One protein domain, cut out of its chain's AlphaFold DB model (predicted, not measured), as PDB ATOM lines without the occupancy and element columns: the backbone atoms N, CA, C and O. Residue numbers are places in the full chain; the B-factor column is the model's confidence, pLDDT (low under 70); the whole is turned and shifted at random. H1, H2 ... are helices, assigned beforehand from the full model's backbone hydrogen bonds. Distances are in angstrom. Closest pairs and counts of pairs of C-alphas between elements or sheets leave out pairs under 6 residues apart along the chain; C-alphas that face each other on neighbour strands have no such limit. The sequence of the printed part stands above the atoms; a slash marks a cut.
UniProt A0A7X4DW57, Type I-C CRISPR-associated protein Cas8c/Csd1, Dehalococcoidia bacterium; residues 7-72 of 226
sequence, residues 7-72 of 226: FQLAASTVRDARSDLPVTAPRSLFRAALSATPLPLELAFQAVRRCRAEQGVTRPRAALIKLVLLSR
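Overview. This is residues 7 to 72 of the 226 residues of the protein "Type I-C CRISPR-associated protein Cas8c/Csd1" of Dehalococcoidia bacterium (UniProt A0A7X4DW57). The longest helix, H3, and H4 form a helical hairpin, and the short H1 packs on both H4 and H2, with H2 away from H4. The printed part has 66 residues with four named helices, H1 to H4 along the chain, and no named strand; the class is all helix. It is compact, with a radius of gyration of the C-alphas of 11.0 A and spans of 33 by 24 by 17 A.

Arrangement. H3, residues 41 to 53, touches H4, residues 59 to 70, closest at the C-alphas of Ala 44 and Ile 65, 4.7 A. This hairpin runs opposite ways at a shallow tilt of 33 degrees, only just short of steep. H1, residues 7 to 11, touches residues 60 to 64 of H4, closest at the C-alphas of Leu 9 and Pro 60, 5.3 A. H2, residues 24 to 35, touches H1 with residues 25 to 29 alone, closest at the C-alphas of Pro 26 and Ala 10, 5.5 A. H2 and H3 are close but not clearly touching; H2 and H4 are apart. In H1, H2, H3 and H4 every O i to N i+4 pair is within hydrogen-bond range.

Along the chain. H3 is 18.5 A long, H4 16.3 A, H2 15.8 A and H1 5.8 A. H1 begins at C-alpha 7 (215.509, 127.559, 180.341); H4 ends at C-alpha 70 (215.721, 145.092, 172.350).

Size, cuts and confidence. The C-alphas farthest apart, of Ser 35 and Gln 55, are 33.9 A apart. The printed part has no cut; H1 to H2 is a long link, residues 12 to 23. No printed residue is under 70 in pLDDT.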
ATOM      1  N   PHE A   7     215.099 128.838 180.912       93.88
ATOM      2  CA  PHE A   7     215.509 127.559 180.341       93.88
ATOM      3  C   PHE A   7     214.890 127.324 178.960       93.88
ATOM      4  O   PHE A   7     215.604 126.931 178.051       93.88
ATOM      5  N   GLN A   8     213.595 127.606 178.763       94.75
ATOM      6  CA  GLN A   8     212.949 127.464 177.450       94.75
ATOM      7  C   GLN A   8     213.568 128.385 176.393       94.75
ATOM      8  O   GLN A   8     213.706 127.981 175.240       94.75
ATOM      9  N   LEU A   9     213.943 129.608 176.778       95.25
ATOM     10  CA  LEU A   9     214.646 130.534 175.891       95.25
ATOM     11  C   LEU A   9     216.039 130.001 175.543       95.25
ATOM     12  O   LEU A   9     216.355 129.869 174.364       95.25
ATOM     13  N   ALA A  10     216.837 129.629 176.547       95.38
ATOM     14  CA  ALA A  10     218.190 129.113 176.349       95.38
ATOM     15  C   ALA A  10     218.198 127.810 175.532       95.38
ATOM     16  O   ALA A  10     218.904 127.707 174.539       95.38
ATOM     17  N   ALA A  11     217.351 126.841 175.882       95.69
ATOM     18  CA  ALA A  11     217.228 125.563 175.182       95.69
ATOM     19  C   ALA A  11     216.862 125.725 173.698       95.69
ATOM     20  O   ALA A  11     217.182 124.863 172.885       95.69
ATOM     21  N   SER A  12     216.213 126.832 173.319       95.06
ATOM     22  CA  SER A  12     215.808 127.077 171.932       95.06
ATOM     23  C   SER A  12     216.965 127.385 170.971       95.06
ATOM     24  O   SER A  12     216.746 127.375 169.752       95.06
ATOM     25  N   THR A  13     218.172 127.636 171.498       95.38
ATOM     26  CA  THR A  13     219.387 127.927 170.720       95.38
ATOM     27  C   THR A  13     220.153 126.680 170.282       95.38
ATOM     28  O   THR A  13     221.053 126.785 169.447       95.38
ATOM     29  N   VAL A  14     219.792 125.498 170.786       95.38
ATOM     30  CA  VAL A  14     220.500 124.236 170.524       95.38
ATOM     31  C   VAL A  14     219.563 123.149 169.994       95.38
ATOM     32  O   VAL A  14     218.349 123.341 169.939       95.38
ATOM     33  N   ARG A  15     220.129 122.025 169.528       93.19
ATOM     34  CA  ARG A  15     219.343 120.875 169.051       93.19
ATOM     35  C   ARG A  15     218.846 120.033 170.223       93.19
ATOM     36  O   ARG A  15     217.653 119.757 170.287       93.19
ATOM     37  N   ASP A  16     219.749 119.640 171.119       92.75
ATOM     38  CA  ASP A  16     219.416 118.916 172.344       92.75
ATOM     39  C   ASP A  16     219.897 119.703 173.568       92.75
ATOM     40  O   ASP A  16     221.087 119.909 173.789       92.75
ATOM     41  N   ALA A  17     218.950 120.154 174.391       92.12
ATOM     42  CA  ALA A  17     219.249 120.949 175.577       92.12
ATOM     43  C   ALA A  17     220.002 120.174 176.669       92.12
ATOM     44  O   ALA A  17     220.582 120.800 177.552       92.12
ATOM     45  N   ARG A  18     219.976 118.835 176.642       89.75
ATOM     46  CA  ARG A  18     220.666 117.998 177.631       89.75
ATOM     47  C   ARG A  18     222.155 117.872 177.337       89.75
ATOM     48  O   ARG A  18     222.938 117.849 178.280       89.75
ATOM     49  N   SER A  19     222.534 117.785 176.065       90.12
ATOM     50  CA  SER A  19     223.930 117.596 175.654       90.12
ATOM     51  C   SER A  19     224.602 118.886 175.198       90.12
ATOM     52  O   SER A  19     225.789 119.076 175.446       90.12
ATOM     53  N   ASP A  20     223.855 119.779 174.546       91.75
ATOM     54  CA  ASP A  20     224.451 120.847 173.743       91.75
ATOM     55  C   ASP A  20     224.338 122.228 174.397       91.75
ATOM     56  O   ASP A  20     224.961 123.172 173.916       91.75
ATOM     57  N   LEU A  21     223.520 122.391 175.449       92.69
ATOM     58  CA  LEU A  21     223.235 123.703 176.032       92.69
ATOM     59  C   LEU A  21     224.425 124.213 176.860       92.69
ATOM     60  O   LEU A  21     224.665 123.708 177.961       92.69
ATOM     61  N   PRO A  22     225.141 125.262 176.414       90.69
ATOM     62  CA  PRO A  22     226.217 125.815 177.215       90.69
ATOM     63  C   PRO A  22     225.651 126.531 178.444       90.69
ATOM     64  O   PRO A  22     224.686 127.292 178.353       90.69
ATOM     65  N   VAL A  23     226.318 126.376 179.591       89.12
ATOM     66  CA  VAL A  23     225.956 127.044 180.860       89.12
ATOM     67  C   VAL A  23     225.929 128.575 180.722       89.12
ATOM     68  O   VAL A  23     225.199 129.268 181.435       89.12
ATOM     69  N   THR A  24     226.688 129.129 179.774       91.12
ATOM     70  CA  THR A  24     226.747 130.570 179.501       91.12
ATOM     71  C   THR A  24     225.418 131.144 179.015       91.12
ATOM     72  O   THR A  24     225.120 132.296 179.338       91.12
ATOM     73  N   ALA A  25     224.594 130.373 178.299       92.19
ATOM     74  CA  ALA A  25     223.326 130.853 177.754       92.19
ATOM     75  C   ALA A  25     222.294 131.203 178.848       92.19
ATOM     76  O   ALA A  25     221.921 132.377 178.951       92.19
ATOM     77  N   PRO A  26     221.872 130.268 179.728       92.94
ATOM     78  CA  PRO A  26     220.949 130.592 180.814       92.94
ATOM     79  C   PRO A  26     221.553 131.590 181.813       92.94
ATOM     80  O   PRO A  26     220.834 132.454 182.311       92.94
ATOM     81  N   ARG A  27     222.873 131.548 182.058       92.75
ATOM     82  CA  ARG A  27     223.556 132.513 182.938       92.75
ATOM     83  C   ARG A  27     223.489 133.943 182.401       92.75
ATOM     84  O   ARG A  27     223.270 134.870 183.177       92.75
ATOM     85  N   SER A  28     223.664 134.131 181.094       93.06
ATOM     86  CA  SER A  28     223.581 135.457 180.463       93.06
ATOM     87  C   SER A  28     222.160 136.012 180.517       93.06
ATOM     88  O   SER A  28     221.979 137.183 180.833       93.06
ATOM     89  N   LEU A  29     221.156 135.157 180.290       93.94
ATOM     90  CA  LEU A  29     219.744 135.522 180.422       93.94
ATOM     91  C   LEU A  29     219.386 135.923 181.856       93.94
ATOM     92  O   LEU A  29     218.748 136.950 182.064       93.94
ATOM     93  N   PHE A  30     219.838 135.150 182.844       93.88
ATOM     94  CA  PHE A  30     219.617 135.461 184.255       93.88
ATOM     95  C   PHE A  30     220.288 136.777 184.668       93.88
ATOM     96  O   PHE A  30     219.660 137.621 185.300       93.88
ATOM     97  N   ARG A  31     221.543 136.998 184.253       91.94
ATOM     98  CA  ARG A  31     222.260 138.251 184.526       91.94
ATOM     99  C   ARG A  31     221.558 139.458 183.903       91.94
ATOM    100  O   ARG A  31     221.389 140.463 184.582       91.94
ATOM    101  N   ALA A  32     221.130 139.355 182.646       91.75
ATOM    102  CA  ALA A  32     220.403 140.433 181.981       91.75
ATOM    103  C   ALA A  32     219.079 140.757 182.689       91.75
ATOM    104  O   ALA A  32     218.750 141.929 182.841       91.75
ATOM    105  N   ALA A  33     218.363 139.739 183.181       90.12
ATOM    106  CA  ALA A  33     217.114 139.925 183.915       90.12
ATOM    107  C   ALA A  33     217.298 140.674 185.249       90.12
ATOM    108  O   ALA A  33     216.419 141.432 185.639       90.12
ATOM    109  N   LEU A  34     218.426 140.475 185.940       92.56
ATOM    110  CA  LEU A  34     218.704 141.127 187.227       92.56
ATOM    111  C   LEU A  34     219.383 142.490 187.097       92.56
ATOM    112  O   LEU A  34     219.203 143.351 187.949       92.56
ATOM    113  N   SER A  35     220.228 142.659 186.083       91.12
ATOM    114  CA  SER A  35     221.134 143.807 185.984       91.12
ATOM    115  C   SER A  35     220.819 144.737 184.813       91.12
ATOM    116  O   SER A  35     221.592 145.658 184.573       91.12
ATOM    117  N   ALA A  36     219.743 144.480 184.058       84.56
ATOM    118  CA  ALA A  36     219.367 145.230 182.855       84.56
ATOM    119  C   ALA A  36     220.530 145.404 181.851       84.56
ATOM    120  O   ALA A  36     220.626 146.401 181.141       84.56
ATOM    121  N   THR A  37     221.448 144.432 181.801       88.62
ATOM    122  CA  THR A  37     222.613 144.482 180.911       88.62
ATOM    123  C   THR A  37     222.268 143.954 179.520       88.62
ATOM    124  O   THR A  37     221.556 142.946 179.434       88.62
ATOM    125  N   PRO A  38     222.853 144.517 178.447       90.38
ATOM    126  CA  PRO A  38     222.658 144.013 177.093       90.38
ATOM    127  C   PRO A  38     222.995 142.526 176.960       90.38
ATOM    128  O   PRO A  38     224.027 142.061 177.454       90.38
ATOM    129  N   LEU A  39     222.148 141.775 176.254       93.88
ATOM    130  CA  LEU A  39     222.400 140.363 175.994       93.88
ATOM    131  C   LEU A  39     223.473 140.172 174.908       93.88
ATOM    132  O   LEU A  39     223.600 140.996 173.989       93.88
ATOM    133  N   PRO A  40     224.227 139.058 174.965       92.12
ATOM    134  CA  PRO A  40     225.145 138.686 173.897       92.12
ATOM    135  C   PRO A  40     224.400 138.453 172.578       92.12
ATOM    136  O   PRO A  40     223.448 137.672 172.529       92.12
ATOM    137  N   LEU A  41     224.887 139.063 171.490       91.88
ATOM    138  CA  LEU A  41     224.357 138.840 170.135       91.88
ATOM    139  C   LEU A  41     224.410 137.365 169.721       91.88
ATOM    140  O   LEU A  41     223.526 136.891 169.011       91.88
ATOM    141  N   GLU A  42     225.393 136.629 170.239       92.25
ATOM    142  CA  GLU A  42     225.567 135.196 170.004       92.25
ATOM    143  C   GLU A  42     224.295 134.383 170.301       92.25
ATOM    144  O   GLU A  42     223.984 133.446 169.574       92.25
ATOM    145  N   LEU A  43     223.490 134.772 171.299       94.50
ATOM    146  CA  LEU A  43     222.228 134.081 171.594       94.50
ATOM    147  C   LEU A  43     221.221 134.196 170.443       94.50
ATOM    148  O   LEU A  43     220.591 133.206 170.066       94.50
ATOM    149  N   ALA A  44     221.096 135.386 169.848       94.56
ATOM    150  CA  ALA A  44     220.261 135.576 168.665       94.56
ATOM    151  C   ALA A  44     220.843 134.828 167.462       94.56
ATOM    152  O   ALA A  44     220.098 134.242 166.680       94.56
ATOM    153  N   PHE A  45     222.167 134.797 167.329       94.12
ATOM    154  CA  PHE A  45     222.849 134.141 166.215       94.12
ATOM    155  C   PHE A  45     222.636 132.627 166.240       94.12
ATOM    156  O   PHE A  45     222.295 132.028 165.219       94.12
ATOM    157  N   GLN A  46     222.741 132.010 167.415       95.88
ATOM    158  CA  GLN A  46     222.430 130.596 167.606       95.88
ATOM    159  C   GLN A  46     220.952 130.302 167.334       95.88
ATOM    160  O   GLN A  46     220.641 129.344 166.624       95.88
ATOM    161  N   ALA A  47     220.040 131.157 167.807       96.75
ATOM    162  CA  ALA A  47     218.614 131.027 167.510       96.75
ATOM    163  C   ALA A  47     218.330 131.100 165.998       96.75
ATOM    164  O   ALA A  47     217.632 130.238 165.469       96.75
ATOM    165  N   VAL A  48     218.924 132.060 165.277       96.75
ATOM    166  CA  VAL A  48     218.815 132.183 163.811       96.75
ATOM    167  C   VAL A  48     219.370 130.942 163.111       96.75
ATOM    168  O   VAL A  48     218.726 130.400 162.211       96.75
ATOM    169  N   ARG A  49     220.531 130.431 163.543       95.81
ATOM    170  CA  ARG A  49     221.104 129.190 163.000       95.81
ATOM    171  C   ARG A  49     220.173 127.997 163.205       95.81
ATOM    172  O   ARG A  49     220.006 127.210 162.275       95.81
ATOM    173  N   ARG A  50     219.521 127.876 164.370       95.94
ATOM    174  CA  ARG A  50     218.495 126.845 164.598       95.94
ATOM    175  C   ARG A  50     217.272 127.040 163.714       95.94
ATOM    176  O   ARG A  50     216.800 126.056 163.156       95.94
ATOM    177  N   CYS A  51     216.802 128.274 163.526       96.38
ATOM    178  CA  CYS A  51     215.703 128.555 162.601       96.38
ATOM    179  C   CYS A  51     216.024 128.087 161.181       96.38
ATOM    180  O   CYS A  51     215.175 127.487 160.531       96.38
ATOM    181  N   ARG A  52     217.256 128.307 160.714       94.31
ATOM    182  CA  ARG A  52     217.713 127.840 159.398       94.31
ATOM    183  C   ARG A  52     217.824 126.322 159.328       94.31
ATOM    184  O   ARG A  52     217.364 125.736 158.359       94.31
ATOM    185  N   ALA A  53     218.409 125.693 160.344       94.00
ATOM    186  CA  ALA A  53     218.576 124.241 160.386       94.00
ATOM    187  C   ALA A  53     217.233 123.490 160.416       94.00
ATOM    188  O   ALA A  53     217.127 122.404 159.860       94.00
ATOM    189  N   GLU A  54     216.219 124.072 161.055       94.06
ATOM    190  CA  GLU A  54     214.884 123.479 161.199       94.06
ATOM    191  C   GLU A  54     213.838 124.090 160.261       94.06
ATOM    192  O   GLU A  54     212.660 123.771 160.379       94.06
ATOM    193  N   GLN A  55     214.253 124.980 159.354       92.19
ATOM    194  CA  GLN A  55     213.394 125.643 158.367       92.19
ATOM    195  C   GLN A  55     212.165 126.343 158.986       92.19
ATOM    196  O   GLN A  55     211.078 126.379 158.411       92.19
ATOM    197  N   GLY A  56     212.311 126.915 160.185       91.56
ATOM    198  CA  GLY A  56     211.183 127.512 160.887       91.56
ATOM    199  C   GLY A  56     211.528 128.229 162.186       91.56
ATOM    200  O   GLY A  56     212.517 127.947 162.863       91.56
ATOM    201  N   VAL A  57     210.653 129.164 162.560       96.19
ATOM    202  CA  VAL A  57     210.805 129.996 163.757       96.19
ATOM    203  C   VAL A  57     209.776 129.588 164.802       96.19
ATOM    204  O   VAL A  57     208.568 129.675 164.580       96.19
ATOM    205  N   THR A  58     210.259 129.145 165.959       95.75
ATOM    206  CA  THR A  58     209.419 128.799 167.107       95.75
ATOM    207  C   THR A  58     209.191 130.018 168.000       95.75
ATOM    208  O   THR A  58     209.959 130.980 167.972       95.75
ATOM    209  N   ARG A  59     208.152 129.969 168.848       94.94
ATOM    210  CA  ARG A  59     207.862 131.048 169.809       94.94
ATOM    211  C   ARG A  59     209.062 131.380 170.713       94.94
ATOM    212  O   ARG A  59     209.355 132.565 170.842       94.94
ATOM    213  N   PRO A  60     209.775 130.401 171.312       96.31
ATOM    214  CA  PRO A  60     210.945 130.712 172.129       96.31
ATOM    215  C   PRO A  60     212.081 131.374 171.343       96.31
ATOM    216  O   PRO A  60     212.675 132.318 171.852       96.31
ATOM    217  N   ARG A  61     212.331 130.957 170.091       96.75
ATOM    218  CA  ARG A  61     213.361 131.584 169.244       96.75
ATOM    219  C   ARG A  61     213.008 133.015 168.881       96.75
ATOM    220  O   ARG A  61     213.858 133.885 169.013       96.75
ATOM    221  N   ALA A  62     211.766 133.268 168.469       96.06
ATOM    222  CA  ALA A  62     211.308 134.625 168.185       96.06
ATOM    223  C   ALA A  62     211.420 135.520 169.429       96.06
ATOM    224  O   ALA A  62     211.984 136.606 169.355       96.06
ATOM    225  N   ALA A  63     210.971 135.033 170.591       94.62
ATOM    226  CA  ALA A  63     211.074 135.771 171.847       94.62
ATOM    227  C   ALA A  63     212.532 136.064 172.238       94.62
ATOM    228  O   ALA A  63     212.836 137.183 172.642       94.62
ATOM    229  N   LEU A  64     213.438 135.093 172.086       95.75
ATOM    230  CA  LEU A  64     214.859 135.279 172.375       95.75
ATOM    231  C   LEU A  64     215.516 136.270 171.408       95.75
ATOM    232  O   LEU A  64     216.234 137.161 171.851       95.75
ATOM    233  N   ILE A  65     215.260 136.138 170.104       95.81
ATOM    234  CA  ILE A  65     215.773 137.064 169.089       95.81
ATOM    235  C   ILE A  65     215.309 138.487 169.404       95.81
ATOM    236  O   ILE A  65     216.139 139.391 169.478       95.81
ATOM    237  N   LYS A  66     214.006 138.670 169.656       93.62
ATOM    238  CA  LYS A  66     213.439 139.956 170.067       93.62
ATOM    239  C   LYS A  66     214.160 140.496 171.300       93.62
ATOM    240  O   LYS A  66     214.658 141.611 171.266       93.62
ATOM    241  N   LEU A  67     214.250 139.699 172.366       92.81
ATOM    242  CA  LEU A  67     214.860 140.112 173.629       92.81
ATOM    243  C   LEU A  67     216.312 140.576 173.445       92.81
ATOM    244  O   LEU A  67     216.703 141.606 173.989       92.81
ATOM    245  N   VAL A  68     217.104 139.851 172.650       94.06
ATOM    246  CA  VAL A  68     218.493 140.225 172.354       94.06
ATOM    247  C   VAL A  68     218.559 141.538 171.578       94.06
ATOM    248  O   VAL A  68     219.369 142.388 171.938       94.06
ATOM    249  N   LEU A  69     217.716 141.730 170.557       91.75
ATOM    250  CA  LEU A  69     217.680 142.977 169.787       91.75
ATOM    251  C   LEU A  69     217.286 144.166 170.674       91.75
ATOM    252  O   LEU A  69     218.024 145.143 170.721       91.75
ATOM    253  N   LEU A  70     216.206 144.036 171.453       89.75
ATOM    254  CA  LEU A  70     215.721 145.092 172.350       89.75
ATOM    255  C   LEU A  70     216.720 145.457 173.447       89.75
ATOM    256  O   LEU A  70     216.884 146.631 173.750       89.75
ATOM    257  N   SER A  71     217.430 144.477 174.016       89.88
ATOM    258  CA  SER A  71     218.417 144.727 175.083       89.88
ATOM    259  C   SER A  71     219.598 145.609 174.655       89.88
ATOM    260  O   SER A  71     220.448 145.947 175.476       89.88
ATOM    261  N   ARG A  72     219.699 145.914 173.359       86.88
ATOM    262  CA  ARG A  72     220.793 146.667 172.744       86.88
ATOM    263  C   ARG A  72     220.335 147.972 172.105       86.88
ATOM    264  O   ARG A  72     221.189 148.706 171.613       86.88
TER     265      ARG A  72